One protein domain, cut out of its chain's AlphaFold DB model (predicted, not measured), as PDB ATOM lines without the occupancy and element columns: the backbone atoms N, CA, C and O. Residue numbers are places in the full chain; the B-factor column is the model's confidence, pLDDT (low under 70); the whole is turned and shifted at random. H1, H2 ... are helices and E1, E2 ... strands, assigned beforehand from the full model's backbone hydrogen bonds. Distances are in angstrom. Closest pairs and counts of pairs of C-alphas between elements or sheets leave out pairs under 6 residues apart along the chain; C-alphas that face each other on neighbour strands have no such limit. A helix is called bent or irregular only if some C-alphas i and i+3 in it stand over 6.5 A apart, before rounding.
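Overview. This is residues 22 to 111 of the 169 residues of an uncharacterized protein of Lysobacter enzymogenes (UniProt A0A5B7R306). The body is a small, uneven sandwich: the pair of short strands E1 and E4 lies over one face of the larger sheet E3, E2, E5, E6, with H1, short and irregular, at one end of the pair. The longest helix, H2, is set off to one side of this body, beyond the link from E6, and its residues 106 to 111 stick out. The printed part has 90 residues, with two named helices and six named strands in the order E1, E2, E3, H1, E4, E5, E6, H2; both sheets are antiparallel, and the class is mixed, helices and strands. The whole is compact, with a radius of gyration of the C-alphas of 14.0 A, and spans 37 by 32 by 18 A, only just flat.

Along the chain. The printed part begins at Ile 22, with C-alpha at (22.480, 44.424, -35.249). E1 is residues 32 to 35, its first C-alpha at (29.038, 46.717, -34.254). E2 is residues 42 to 44 and E3 residues 50 to 52. H1 is residues 57 to 62, and E4 is residues 64 to 67. E5, residues 73 to 79, is 19.6 A long from first to last C-alpha, and E6, residues 82 to 88, is 19.3 A. H2, residues 95 to 111, is 24.3 A long and ends with C-alpha 111 at (32.866, 25.976, -29.311).

Arrangement. Residues 22 to 23 pair, antiparallel, with residues 33 to 34 of E1. E1 and E4 are antiparallel neighbours at 151 degrees, with N 34 and O 65 2.8 A apart, within hydrogen-bond range. The closest C-alphas of E1 and H1 are those of Cys 35 and Gln 62, 6.0 A apart. H1 is irregular: C-alphas 58 and 61 are 9.1 A apart. In the larger sheet E3 and E6 are edge strands. E2 and E3 form a hairpin, with N 43 and O 51 2.8 A apart. E2 and E5 are antiparallel at 151 degrees, with N 44 and O 76 2.8 A apart. E5 and E6 form a hairpin at 153 degrees, with N 73 and O 88 2.8 A apart. E1 is apart from E5 and E6, and E4 from E2 and E3. H2 is not on the larger sheet and is apart from H1. Every O i to N i+4 pair is within hydrogen-bond range in H2; in H1 0 of 2 are, beside 2 of 3 O i to N i+3 pairs.

Size, cuts and confidence. The C-alphas of Gly 81 and Ala 110, the two farthest apart, are 40.9 A apart. The printed part has no cut and no long link; the links E1 to E2 and E6 to H2 are short, and the others are tight. Residues 106 to 111 of H2 stand free. The mean pLDDT of the printed part is 94.3, and no printed residue is under 70.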
ATOM      1  N   ILE A  22      21.369  43.851 -35.999       95.00
ATOM      2  CA  ILE A  22      22.480  44.424 -35.249       95.00
ATOM      3  C   ILE A  22      23.251  43.249 -34.664       95.00
ATOM      4  O   ILE A  22      22.752  42.580 -33.764       95.00
ATOM      5  N   ASP A  23      24.436  42.999 -35.210       93.06
ATOM      6  CA  ASP A  23      25.304  41.898 -34.813       93.06
ATOM      7  C   ASP A  23      26.491  42.471 -34.027       93.06
ATOM      8  O   ASP A  23      27.366  43.141 -34.587       93.06
ATOM      9  N   GLY A  24      26.502  42.228 -32.716       89.88
ATOM     10  CA  GLY A  24      27.527  42.707 -31.786       89.88
ATOM     11  C   GLY A  24      26.949  43.468 -30.594       89.88
ATOM     12  O   GLY A  24      25.733  43.569 -30.423       89.88
ATOM     13  N   SER A  25      27.837  43.988 -29.749       91.62
ATOM     14  CA  SER A  25      27.462  44.767 -28.569       91.62
ATOM     15  C   SER A  25      27.257  46.242 -28.951       91.62
ATOM     16  O   SER A  25      28.047  46.826 -29.691       91.62
ATOM     17  N   LEU A  26      26.176  46.856 -28.463       95.56
ATOM     18  CA  LEU A  26      25.900  48.283 -28.653       95.56
ATOM     19  C   LEU A  26      26.492  49.080 -27.490       95.56
ATOM     20  O   LEU A  26      25.771  49.511 -26.586       95.56
ATOM     21  N   ARG A  27      27.813  49.257 -27.503       96.06
ATOM     22  CA  ARG A  27      28.563  50.027 -26.502       96.06
ATOM     23  C   ARG A  27      29.472  51.050 -27.161       96.06
ATOM     24  O   ARG A  27      29.969  50.841 -28.264       96.06
ATOM     25  N   VAL A  28      29.688  52.163 -26.467       97.19
ATOM     26  CA  VAL A  28      30.661  53.175 -26.891       97.19
ATOM     27  C   VAL A  28      32.047  52.542 -27.029       97.19
ATOM     28  O   VAL A  28      32.488  51.818 -26.142       97.19
ATOM     29  N   GLY A  29      32.725  52.833 -28.139       95.12
ATOM     30  CA  GLY A  29      34.075  52.347 -28.429       95.12
ATOM     31  C   GLY A  29      34.145  50.934 -29.016       95.12
ATOM     32  O   GLY A  29      35.218  50.522 -29.449       95.12
ATOM     33  N   GLU A  30      33.028  50.205 -29.095       94.19
ATOM     34  CA  GLU A  30      32.981  48.867 -29.693       94.19
ATOM     35  C   GLU A  30      32.424  48.910 -31.118       94.19
ATOM     36  O   GLU A  30      31.429  49.577 -31.397       94.19
ATOM     37  N   GLN A  31      33.063  48.179 -32.035       94.50
ATOM     38  CA  GLN A  31      32.530  48.014 -33.383       94.50
ATOM     39  C   GLN A  31      31.299  47.109 -33.347       94.50
ATOM     40  O   GLN A  31      31.360  45.989 -32.841       94.50
ATOM     41  N   VAL A  32      30.219  47.544 -33.991       95.50
ATOM     42  CA  VAL A  32      29.038  46.717 -34.254       95.50
ATOM     43  C   VAL A  32      28.792  46.606 -35.755       95.50
ATOM     44  O   VAL A  32      29.113  47.513 -36.529       95.50
ATOM     45  N   ARG A  33      28.222  45.481 -36.190       96.38
ATOM     46  CA  ARG A  33      27.839  45.258 -37.585       96.38
ATOM     47  C   ARG A  33      26.335  45.465 -37.752       96.38
ATOM     48  O   ARG A  33      25.535  44.863 -37.043       96.38
ATOM     49  N   LEU A  34      25.948  46.305 -38.706       96.31
ATOM     50  CA  LEU A  34      24.557  46.579 -39.066       96.31
ATOM     51  C   LEU A  34      24.268  45.965 -40.437       96.31
ATOM     52  O   LEU A  34      24.801  46.437 -41.435       96.31
ATOM     53  N   CYS A  35      23.447  44.919 -40.500       95.62
ATOM     54  CA  CYS A  35      23.143  44.181 -41.731       95.62
ATOM     55  C   CYS A  35      21.730  44.447 -42.255       95.62
ATOM     56  O   CYS A  35      20.810  44.763 -41.497       95.62
ATOM     57  N   GLY A  36      21.549  44.285 -43.567       93.38
ATOM     58  CA  GLY A  36      20.326  44.677 -44.264       93.38
ATOM     59  C   GLY A  36      20.195  46.196 -44.389       93.38
ATOM     60  O   GLY A  36      19.080  46.727 -44.324       93.38
ATOM     61  N   VAL A  37      21.327  46.898 -44.511       93.75
ATOM     62  CA  VAL A  37      21.360  48.347 -44.709       93.75
ATOM     63  C   VAL A  37      21.402  48.692 -46.197       93.75
ATOM     64  O   VAL A  37      22.106  48.067 -46.985       93.75
ATOM     65  N   GLY A  38      20.609  49.679 -46.608       89.69
ATOM     66  CA  GLY A  38      20.622  50.207 -47.969       89.69
ATOM     67  C   GLY A  38      21.812  51.137 -48.230       89.69
ATOM     68  O   GLY A  38      22.432  51.649 -47.304       89.69
ATOM     69  N   ALA A  39      22.066  51.439 -49.505       87.12
ATOM     70  CA  ALA A  39      23.204  52.254 -49.957       87.12
ATOM     71  C   ALA A  39      23.237  53.707 -49.436       87.12
ATOM     72  O   ALA A  39      24.227  54.401 -49.629       87.12
ATOM     73  N   GLN A  40      22.148  54.192 -48.838       90.44
ATOM     74  CA  GLN A  40      22.014  55.551 -48.291       90.44
ATOM     75  C   GLN A  40      21.586  55.517 -46.813       90.44
ATOM     76  O   GLN A  40      20.937  56.444 -46.327       90.44
ATOM     77  N   ALA A  41      21.861  54.412 -46.113       94.81
ATOM     78  CA  ALA A  41      21.527  54.277 -44.703       94.81
ATOM     79  C   ALA A  41      22.379  55.222 -43.843       94.81
ATOM     80  O   ALA A  41      23.568  55.411 -44.093       94.81
ATOM     81  N   GLN A  42      21.764  55.813 -42.823       97.19
ATOM     82  CA  GLN A  42      22.425  56.739 -41.905       97.19
ATOM     83  C   GLN A  42      22.003  56.443 -40.473       97.19
ATOM     84  O   GLN A  42      20.842  56.128 -40.226       97.19
ATOM     85  N   VAL A  43      22.917  56.600 -39.525       97.69
ATOM     86  CA  VAL A  43      22.607  56.583 -38.095       97.69
ATOM     87  C   VAL A  43      22.577  58.019 -37.591       97.69
ATOM     88  O   VAL A  43      23.540  58.755 -37.779       97.69
ATOM     89  N   ALA A  44      21.474  58.422 -36.970       97.31
ATOM     90  CA  ALA A  44      21.396  59.649 -36.193       97.31
ATOM     91  C   ALA A  44      21.793  59.352 -34.743       97.31
ATOM     92  O   ALA A  44      21.223  58.451 -34.123       97.31
ATOM     93  N   ALA A  45      22.763  60.101 -34.232       96.81
ATOM     94  CA  ALA A  45      23.238  60.015 -32.861       96.81
ATOM     95  C   ALA A  45      22.425  60.937 -31.922       96.81
ATOM     96  O   ALA A  45      21.693  61.810 -32.399       96.81
ATOM     97  N   PRO A  46      22.541  60.765 -30.590       96.69
ATOM     98  CA  PRO A  46      21.798  61.559 -29.605       96.69
ATOM     99  C   PRO A  46      22.037  63.072 -29.697       96.69
ATOM    100  O   PRO A  46      21.152  63.855 -29.367       96.69
ATOM    101  N   ASP A  47      23.217  63.483 -30.158       95.56
ATOM    102  CA  ASP A  47      23.591  64.884 -30.386       95.56
ATOM    103  C   ASP A  47      23.018  65.466 -31.693       95.56
ATOM    104  O   ASP A  47      23.261  66.625 -32.026       95.56
ATOM    105  N   GLY A  48      22.262  64.668 -32.450       93.31
ATOM    106  CA  GLY A  48      21.692  65.032 -33.742       93.31
ATOM    107  C   GLY A  48      22.654  64.872 -34.922       93.31
ATOM    108  O   GLY A  48      22.229  65.061 -36.068       93.31
ATOM    109  N   SER A  49      23.915  64.495 -34.684       95.50
ATOM    110  CA  SER A  49      24.860  64.199 -35.759       95.50
ATOM    111  C   SER A  49      24.401  62.979 -36.562       95.50
ATOM    112  O   SER A  49      23.715  62.086 -36.056       95.50
ATOM    113  N   ARG A  50      24.737  62.953 -37.855       96.06
ATOM    114  CA  ARG A  50      24.358  61.871 -38.772       96.06
ATOM    115  C   ARG A  50      25.594  61.220 -39.354       96.06
ATOM    116  O   ARG A  50      26.462  61.896 -39.898       96.06
ATOM    117  N   ILE A  51      25.632  59.899 -39.273       96.31
ATOM    118  CA  ILE A  51      26.753  59.070 -39.693       96.31
ATOM    119  C   ILE A  51      26.264  58.214 -40.855       96.31
ATOM    120  O   ILE A  51      25.394  57.359 -40.680       96.31
ATOM    121  N   ALA A  52      26.789  58.462 -42.054       96.50
ATOM    122  CA  ALA A  52      26.487  57.638 -43.217       96.50
ATOM    123  C   ALA A  52      27.116  56.251 -43.051       96.50
ATOM    124  O   ALA A  52      28.292  56.128 -42.713       96.50
ATOM    125  N   LEU A  53      26.324  55.207 -43.288       96.06
ATOM    126  CA  LEU A  53      26.810  53.836 -43.270       96.06
ATOM    127  C   LEU A  53      27.343  53.466 -44.648       96.06
ATOM    128  O   LEU A  53      26.685  53.710 -45.659       96.06
ATOM    129  N   LEU A  54      28.513  52.831 -44.668       94.25
ATOM    130  CA  LEU A  54      29.126  52.314 -45.881       94.25
ATOM    131  C   LEU A  54      28.999  50.783 -45.897       94.25
ATOM    132  O   LEU A  54      29.657  50.123 -45.087       94.25
ATOM    133  N   PRO A  55      28.138  50.208 -46.759       93.81
ATOM    134  CA  PRO A  55      28.037  48.762 -46.895       93.81
ATOM    135  C   PRO A  55      29.361  48.159 -47.374       93.81
ATOM    136  O   PRO A  55      29.959  48.633 -48.339       93.81
ATOM    137  N   ASP A  56      29.790  47.094 -46.710       92.88
ATOM    138  CA  ASP A  56      30.938  46.284 -47.084       92.88
ATOM    139  C   ASP A  56      30.602  45.458 -48.341       92.88
ATOM    140  O   ASP A  56      29.687  44.625 -48.294       92.88
ATOM    141  N   PRO A  57      31.316  45.646 -49.469       90.88
ATOM    142  CA  PRO A  57      31.075  44.873 -50.683       90.88
ATOM    143  C   PRO A  57      31.323  43.369 -50.488       90.88
ATOM    144  O   PRO A  57      30.657  42.561 -51.138       90.88
ATOM    145  N   ALA A  58      32.213  42.973 -49.570       92.69
ATOM    146  CA  ALA A  58      32.477  41.567 -49.269       92.69
ATOM    147  C   ALA A  58      31.309  40.887 -48.532       92.69
ATOM    148  O   ALA A  58      31.183  39.664 -48.568       92.69
ATOM    149  N   ALA A  59      30.407  41.659 -47.912       89.81
ATOM    150  CA  ALA A  59      29.209  41.128 -47.259       89.81
ATOM    151  C   ALA A  59      28.119  40.674 -48.253       89.81
ATOM    152  O   ALA A  59      27.136  40.044 -47.848       89.81
ATOM    153  N   GLY A  60      28.263  40.990 -49.547       90.62
ATOM    154  CA  GLY A  60      27.350  40.564 -50.605       90.62
ATOM    155  C   GLY A  60      25.886  40.909 -50.307       90.62
ATOM    156  O   GLY A  60      25.551  42.027 -49.912       90.62
ATOM    157  N   SER A  61      24.995  39.927 -50.459       89.81
ATOM    158  CA  SER A  61      23.548  40.108 -50.266       89.81
ATOM    159  C   SER A  61      23.128  40.411 -48.823       89.81
ATOM    160  O   SER A  61      22.000  40.853 -48.608       89.81
ATOM    161  N   GLN A  62      24.007  40.207 -47.831       91.88
ATOM    162  CA  GLN A  62      23.714  40.592 -46.446       91.88
ATOM    163  C   GLN A  62      23.741  42.113 -46.253       91.88
ATOM    164  O   GLN A  62      23.126  42.595 -45.300       91.88
ATOM    165  N   ALA A  63      24.425  42.851 -47.142       93.12
ATOM    166  CA  ALA A  63      24.532  44.309 -47.124       93.12
ATOM    167  C   ALA A  63      24.818  44.840 -45.709       93.12
ATOM    168  O   ALA A  63      23.975  45.491 -45.087       93.12
ATOM    169  N   CYS A  64      25.979  44.467 -45.165       96.06
ATOM    170  CA  CYS A  64      26.392  44.837 -43.817       96.06
ATOM    171  C   CYS A  64      27.313  46.051 -43.835       96.06
ATOM    172  O   CYS A  64      28.191  46.130 -44.679       96.06
ATOM    173  N   ALA A  65      27.158  46.956 -42.876       96.06
ATOM    174  CA  ALA A  65      28.069  48.066 -42.631       96.06
ATOM    175  C   ALA A  65      28.633  47.987 -41.209       96.06
ATOM    176  O   ALA A  65      27.967  47.505 -40.289       96.06
ATOM    177  N   GLY A  66      29.860  48.471 -41.024       95.75
ATOM    178  CA  GLY A  66      30.425  48.699 -39.696       95.75
ATOM    179  C   GLY A  66      29.920  50.012 -39.103       95.75
ATOM    180  O   GLY A  66      29.798  51.010 -39.811       95.75
ATOM    181  N   PHE A  67      29.655  50.022 -37.802       96.44
ATOM    182  CA  PHE A  67      29.321  51.220 -37.042       96.44
ATOM    183  C   PHE A  67      30.145  51.259 -35.749       96.44
ATOM    184  O   PHE A  67      30.253  50.251 -35.054       96.44
ATOM    185  N   TRP A  68      30.727  52.420 -35.441       95.88
ATOM    186  CA  TRP A  68      31.472  52.680 -34.205       95.88
ATOM    187  C   TRP A  68      30.784  53.794 -33.420       95.88
ATOM    188  O   TRP A  68      30.944  54.971 -33.754       95.88
ATOM    189  N   PRO A  69      30.014  53.456 -32.379       96.00
ATOM    190  CA  PRO A  69      29.400  54.455 -31.530       96.00
ATOM    191  C   PRO A  69      30.462  55.176 -30.695       96.00
ATOM    192  O   PRO A  69      31.240  54.549 -29.975       96.00
ATOM    193  N   THR A  70      30.454  56.505 -30.730       95.94
ATOM    194  CA  THR A  70      31.292  57.354 -29.863       95.94
ATOM    195  C   THR A  70      30.511  57.958 -28.695       95.94
ATOM    196  O   THR A  70      31.112  58.489 -27.766       95.94
ATOM    197  N   GLN A  71      29.178  57.859 -28.717       96.88
ATOM    198  CA  GLN A  71      28.277  58.434 -27.715       96.88
ATOM    199  C   GLN A  71      27.205  57.430 -27.290       96.88
ATOM    200  O   GLN A  71      26.635  56.717 -28.123       96.88
ATOM    201  N   ALA A  72      26.927  57.394 -25.988       97.75
ATOM    202  CA  ALA A  72      25.865  56.582 -25.408       97.75
ATOM    203  C   ALA A  72      24.496  57.261 -25.565       97.75
ATOM    204  O   ALA A  72      24.411  58.481 -25.676       97.75
ATOM    205  N   GLY A  73      23.426  56.470 -25.530       97.62
ATOM    206  CA  GLY A  73      22.044  56.930 -25.620       97.62
ATOM    207  C   GLY A  73      21.286  56.312 -26.790       97.62
ATOM    208  O   GLY A  73      21.692  55.299 -27.363       97.62
ATOM    209  N   TRP A  74      20.153  56.919 -27.135       97.75
ATOM    210  CA  TRP A  74      19.314  56.476 -28.244       97.75
ATOM    211  C   TRP A  74      19.858  56.959 -29.585       97.75
ATOM    212  O   TRP A  74      20.002  58.156 -29.815       97.75
ATOM    213  N   HIS A  75      20.124  56.007 -30.471       98.12
ATOM    214  CA  HIS A  75      20.462  56.236 -31.869       98.12
ATOM    215  C   HIS A  75      19.301  55.787 -32.754       98.12
ATOM    216  O   HIS A  75      18.516  54.918 -32.367       98.12
ATOM    217  N   ALA A  76      19.213  56.346 -33.957       97.06
ATOM    218  CA  ALA A  76      18.176  56.009 -34.925       97.06
ATOM    219  C   ALA A  76      18.779  55.687 -36.295       97.06
ATOM    220  O   ALA A  76      19.402  56.536 -36.931       97.06
ATOM    221  N   LEU A  77      18.579  54.463 -36.778       96.62
ATOM    222  CA  LEU A  77      18.950  54.058 -38.131       96.62
ATOM    223  C   LEU A  77      17.867  54.494 -39.121       96.62
ATOM    224  O   LEU A  77      16.790  53.898 -39.173       96.62
ATOM    225  N   ALA A  78      18.181  55.479 -39.954       94.94
ATOM    226  CA  ALA A  78      17.342  55.954 -41.040       94.94
ATOM    227  C   ALA A  78      17.724  55.287 -42.373       94.94
ATOM    228  O   ALA A  78      18.855  55.404 -42.843       94.94
ATOM    229  N   GLN A  79      16.768  54.611 -43.017       92.81
ATOM    230  CA  GLN A  79      16.928  54.086 -44.376       92.81
ATOM    231  C   GLN A  79      15.586  53.891 -45.094       92.81
ATOM    232  O   GLN A  79      14.615  53.413 -44.505       92.81
ATOM    233  N   GLY A  80      15.524  54.227 -46.388       86.12
ATOM    234  CA  GLY A  80      14.344  53.976 -47.231       86.12
ATOM    235  C   GLY A  80      13.043  54.578 -46.681       86.12
ATOM    236  O   GLY A  80      12.002  53.925 -46.729       86.12
ATOM    237  N   GLY A  81      13.119  55.774 -46.083       85.69
ATOM    238  CA  GLY A  81      11.981  56.451 -45.446       85.69
ATOM    239  C   GLY A  81      11.533  55.847 -44.109       85.69
ATOM    240  O   GLY A  81      10.473  56.205 -43.605       85.69
ATOM    241  N   ARG A  82      12.308  54.921 -43.531       87.88
ATOM    242  CA  ARG A  82      12.028  54.275 -42.242       87.88
ATOM    243  C   ARG A  82      13.099  54.626 -41.218       87.88
ATOM    244  O   ARG A  82      14.243  54.863 -41.599       87.88
ATOM    245  N   SER A  83      12.721  54.583 -39.942       92.00
ATOM    246  CA  SER A  83      13.628  54.733 -38.802       92.00
ATOM    247  C   SER A  83      13.544  53.510 -37.890       92.00
ATOM    248  O   SER A  83      12.449  52.987 -37.660       92.00
ATOM    249  N   GLN A  84      14.686  53.042 -37.396       94.94
ATOM    250  CA  GLN A  84      14.794  52.000 -36.378       94.94
ATOM    251  C   GLN A  84      15.672  52.494 -35.234       94.94
ATOM    252  O   GLN A  84      16.873  52.685 -35.418       94.94
ATOM    253  N   ASP A  85      15.081  52.626 -34.055       96.38
ATOM    254  CA  ASP A  85      15.795  53.095 -32.872       96.38
ATOM    255  C   ASP A  85      16.507  51.939 -32.163       96.38
ATOM    256  O   ASP A  85      16.005  50.811 -32.104       96.38
ATOM    257  N   PHE A  86      17.686  52.225 -31.621       96.75
ATOM    258  CA  PHE A  86      18.466  51.301 -30.806       96.75
ATOM    259  C   PHE A  86      19.277  52.071 -29.762       96.75
ATOM    260  O   PHE A  86      19.676  53.214 -29.976       96.75
ATOM    261  N   HIS A  87      19.508  51.449 -28.609       97.12
ATOM    262  CA  HIS A  87      20.202  52.090 -27.496       97.12
ATOM    263  C   HIS A  87      21.664  51.645 -27.433       97.12
ATOM    264  O   HIS A  87      21.945  50.449 -27.357       97.12
ATOM    265  N   VAL A  88      22.581  52.610 -27.397       97.69
ATOM    266  CA  VAL A  88      24.014  52.401 -27.170       97.69
ATOM    267  C   VAL A  88      24.326  52.667 -25.701       97.69
ATOM    268  O   VAL A  88      24.053  53.746 -25.180       97.69
ATOM    269  N   ARG A  89      24.907  51.689 -25.014       97.25
ATOM    270  CA  ARG A  89      25.340  51.827 -23.619       97.25
ATOM    271  C   ARG A  89      26.673  52.561 -23.523       97.25
ATOM    272  O   ARG A  89      27.519  52.452 -24.411       97.25
ATOM    273  N   ALA A  90      26.881  53.265 -22.414       96.94
ATOM    274  CA  ALA A  90      28.214  53.742 -22.063       96.94
ATOM    275  C   ALA A  90      29.149  52.550 -21.801       96.94
ATOM    276  O   ALA A  90      28.691  51.435 -21.528       96.94
ATOM    277  N   LEU A  91      30.458  52.786 -21.888       93.75
ATOM    278  CA  LEU A  91      31.466  51.742 -21.711       93.75
ATOM    279  C   LEU A  91      31.317  51.038 -20.350       93.75
ATOM    280  O   LEU A  91      31.207  49.813 -20.305       93.75
ATOM    281  N   ASP A  92      31.179  51.825 -19.280       94.31
ATOM    282  CA  ASP A  92      31.116  51.345 -17.892       94.31
ATOM    283  C   ASP A  92      29.690  51.020 -17.402       94.31
ATOM    284  O   ASP A  92      29.483  50.679 -16.237       94.31
ATOM    285  N   ASP A  93      28.681  51.110 -18.278       96.50
ATOM    286  CA  ASP A  93      27.287  50.842 -17.908       96.50
ATOM    287  C   ASP A  93      27.015  49.333 -17.752       96.50
ATOM    288  O   ASP A  93      27.443  48.513 -18.570       96.50
ATOM    289  N   ALA A  94      26.251  48.957 -16.725       95.00
ATOM    290  CA  ALA A  94      25.870  47.574 -16.422       95.00
ATOM    291  C   ALA A  94      27.046  46.561 -16.504       95.00
ATOM    292  O   ALA A  94      27.026  45.653 -17.346       95.00
ATOM    293  N   PRO A  95      28.068  46.664 -15.629       95.06
ATOM    294  CA  PRO A  95      29.283  45.845 -15.716       95.06
ATOM    295  C   PRO A  95      29.012  44.338 -15.585       95.06
ATOM    296  O   PRO A  95      29.658  43.531 -16.250       95.06
ATOM    297  N   GLY A  96      28.008  43.936 -14.796       96.19
ATOM    298  CA  GLY A  96      27.597  42.530 -14.696       96.19
ATOM    299  C   GLY A  96      27.031  41.979 -16.009       96.19
ATOM    300  O   GLY A  96      27.361  40.862 -16.408       96.19
ATOM    301  N   LEU A  97      26.244  42.787 -16.728       94.56
ATOM    302  CA  LEU A  97      25.734  42.417 -18.048       94.56
ATOM    303  C   LEU A  97      26.890  42.295 -19.046       94.56
ATOM    304  O   LEU A  97      26.984  41.281 -19.733       94.56
ATOM    305  N   ARG A  98      27.824  43.259 -19.047       94.56
ATOM    306  CA  ARG A  98      29.037  43.214 -19.884       94.56
ATOM    307  C   ARG A  98      29.831  41.929 -19.656       94.56
ATOM    308  O   ARG A  98      30.210  41.265 -20.617       94.56
ATOM    309  N   ALA A  99      30.068  41.570 -18.395       95.50
ATOM    310  CA  ALA A  99      30.793  40.354 -18.043       95.50
ATOM    311  C   ALA A  99      30.077  39.093 -18.554       95.50
ATOM    312  O   ALA A  99      30.730  38.181 -19.061       95.50
ATOM    313  N   SER A 100      28.741  39.053 -18.476       95.75
ATOM    314  CA  SER A 100      27.958  37.937 -19.020       95.75
ATOM    315  C   SER A 100      28.043  37.850 -20.550       95.75
ATOM    316  O   SER A 100      28.313  36.775 -21.075       95.75
ATOM    317  N   GLU A 101      27.931  38.978 -21.259       92.12
ATOM    318  CA  GLU A 101      28.047  39.050 -22.722       92.12
ATOM    319  C   GLU A 101      29.433  38.573 -23.189       92.12
ATOM    320  O   GLU A 101      29.540  37.788 -24.132       92.12
ATOM    321  N   LEU A 102      30.499  39.000 -22.500       93.56
ATOM    322  CA  LEU A 102      31.873  38.570 -22.779       93.56
ATOM    323  C   LEU A 102      32.069  37.075 -22.552       93.56
ATOM    324  O   LEU A 102      32.717  36.408 -23.363       93.56
ATOM    325  N   ARG A 103      31.514  36.539 -21.461       95.94
ATOM    326  CA  ARG A 103      31.571  35.106 -21.175       95.94
ATOM    327  C   ARG A 103      30.895  34.309 -22.289       95.94
ATOM    328  O   ARG A 103      31.514  33.382 -22.803       95.94
ATOM    329  N   GLU A 104      29.681  34.683 -22.688       95.12
ATOM    330  CA  GLU A 104      28.948  33.993 -23.757       95.12
ATOM    331  C   GLU A 104      29.680  34.074 -25.103       95.12
ATOM    332  O   GLU A 104      29.837  33.061 -25.784       95.12
ATOM    333  N   ALA A 105      30.229  35.239 -25.459       91.25
ATOM    334  CA  ALA A 105      31.038  35.391 -26.668       91.25
ATOM    335  C   ALA A 105      32.298  34.505 -26.641       91.25
ATOM    336  O   ALA A 105      32.649  33.878 -27.643       91.25
ATOM    337  N   THR A 106      32.954  34.402 -25.481       93.50
ATOM    338  CA  THR A 106      34.135  33.544 -25.300       93.50
ATOM    339  C   THR A 106      33.772  32.066 -25.434       93.50
ATOM    340  O   THR A 106      34.496  31.308 -26.080       93.50
ATOM    341  N   LEU A 107      32.635  31.645 -24.870       95.06
ATOM    342  CA  LEU A 107      32.136  30.276 -25.009       95.06
ATOM    343  C   LEU A 107      31.786  29.951 -26.464       95.06
ATOM    344  O   LEU A 107      32.174  28.891 -26.952       95.06
ATOM    345  N   ALA A 108      31.128  30.868 -27.178       91.31
ATOM    346  CA  ALA A 108      30.822  30.698 -28.596       91.31
ATOM    347  C   ALA A 108      32.097  30.512 -29.438       91.31
ATOM    348  O   ALA A 108      32.159  29.600 -30.263       91.31
ATOM    349  N   LEU A 109      33.146  31.305 -29.181       89.75
ATOM    350  CA  LEU A 109      34.438  31.159 -29.855       89.75
ATOM    351  C   LEU A 109      35.110  29.816 -29.526       89.75
ATOM    352  O   LEU A 109      35.593  29.126 -30.423       89.75
ATOM    353  N   ALA A 110      35.113  29.415 -28.254       89.38
ATOM    354  CA  ALA A 110      35.690  28.144 -27.823       89.38
ATOM    355  C   ALA A 110      34.976  26.932 -28.449       89.38
ATOM    356  O   ALA A 110      35.624  25.940 -28.779       89.38
ATOM    357  N   LEU A 111      33.654  27.008 -28.631       89.06
ATOM    358  CA  LEU A 111      32.866  25.976 -29.311       89.06
ATOM    359  C   LEU A 111      33.128  25.956 -30.823       89.06
ATOM    360  O   LEU A 111      33.276  24.876 -31.395       89.06
TER     361      LEU A 111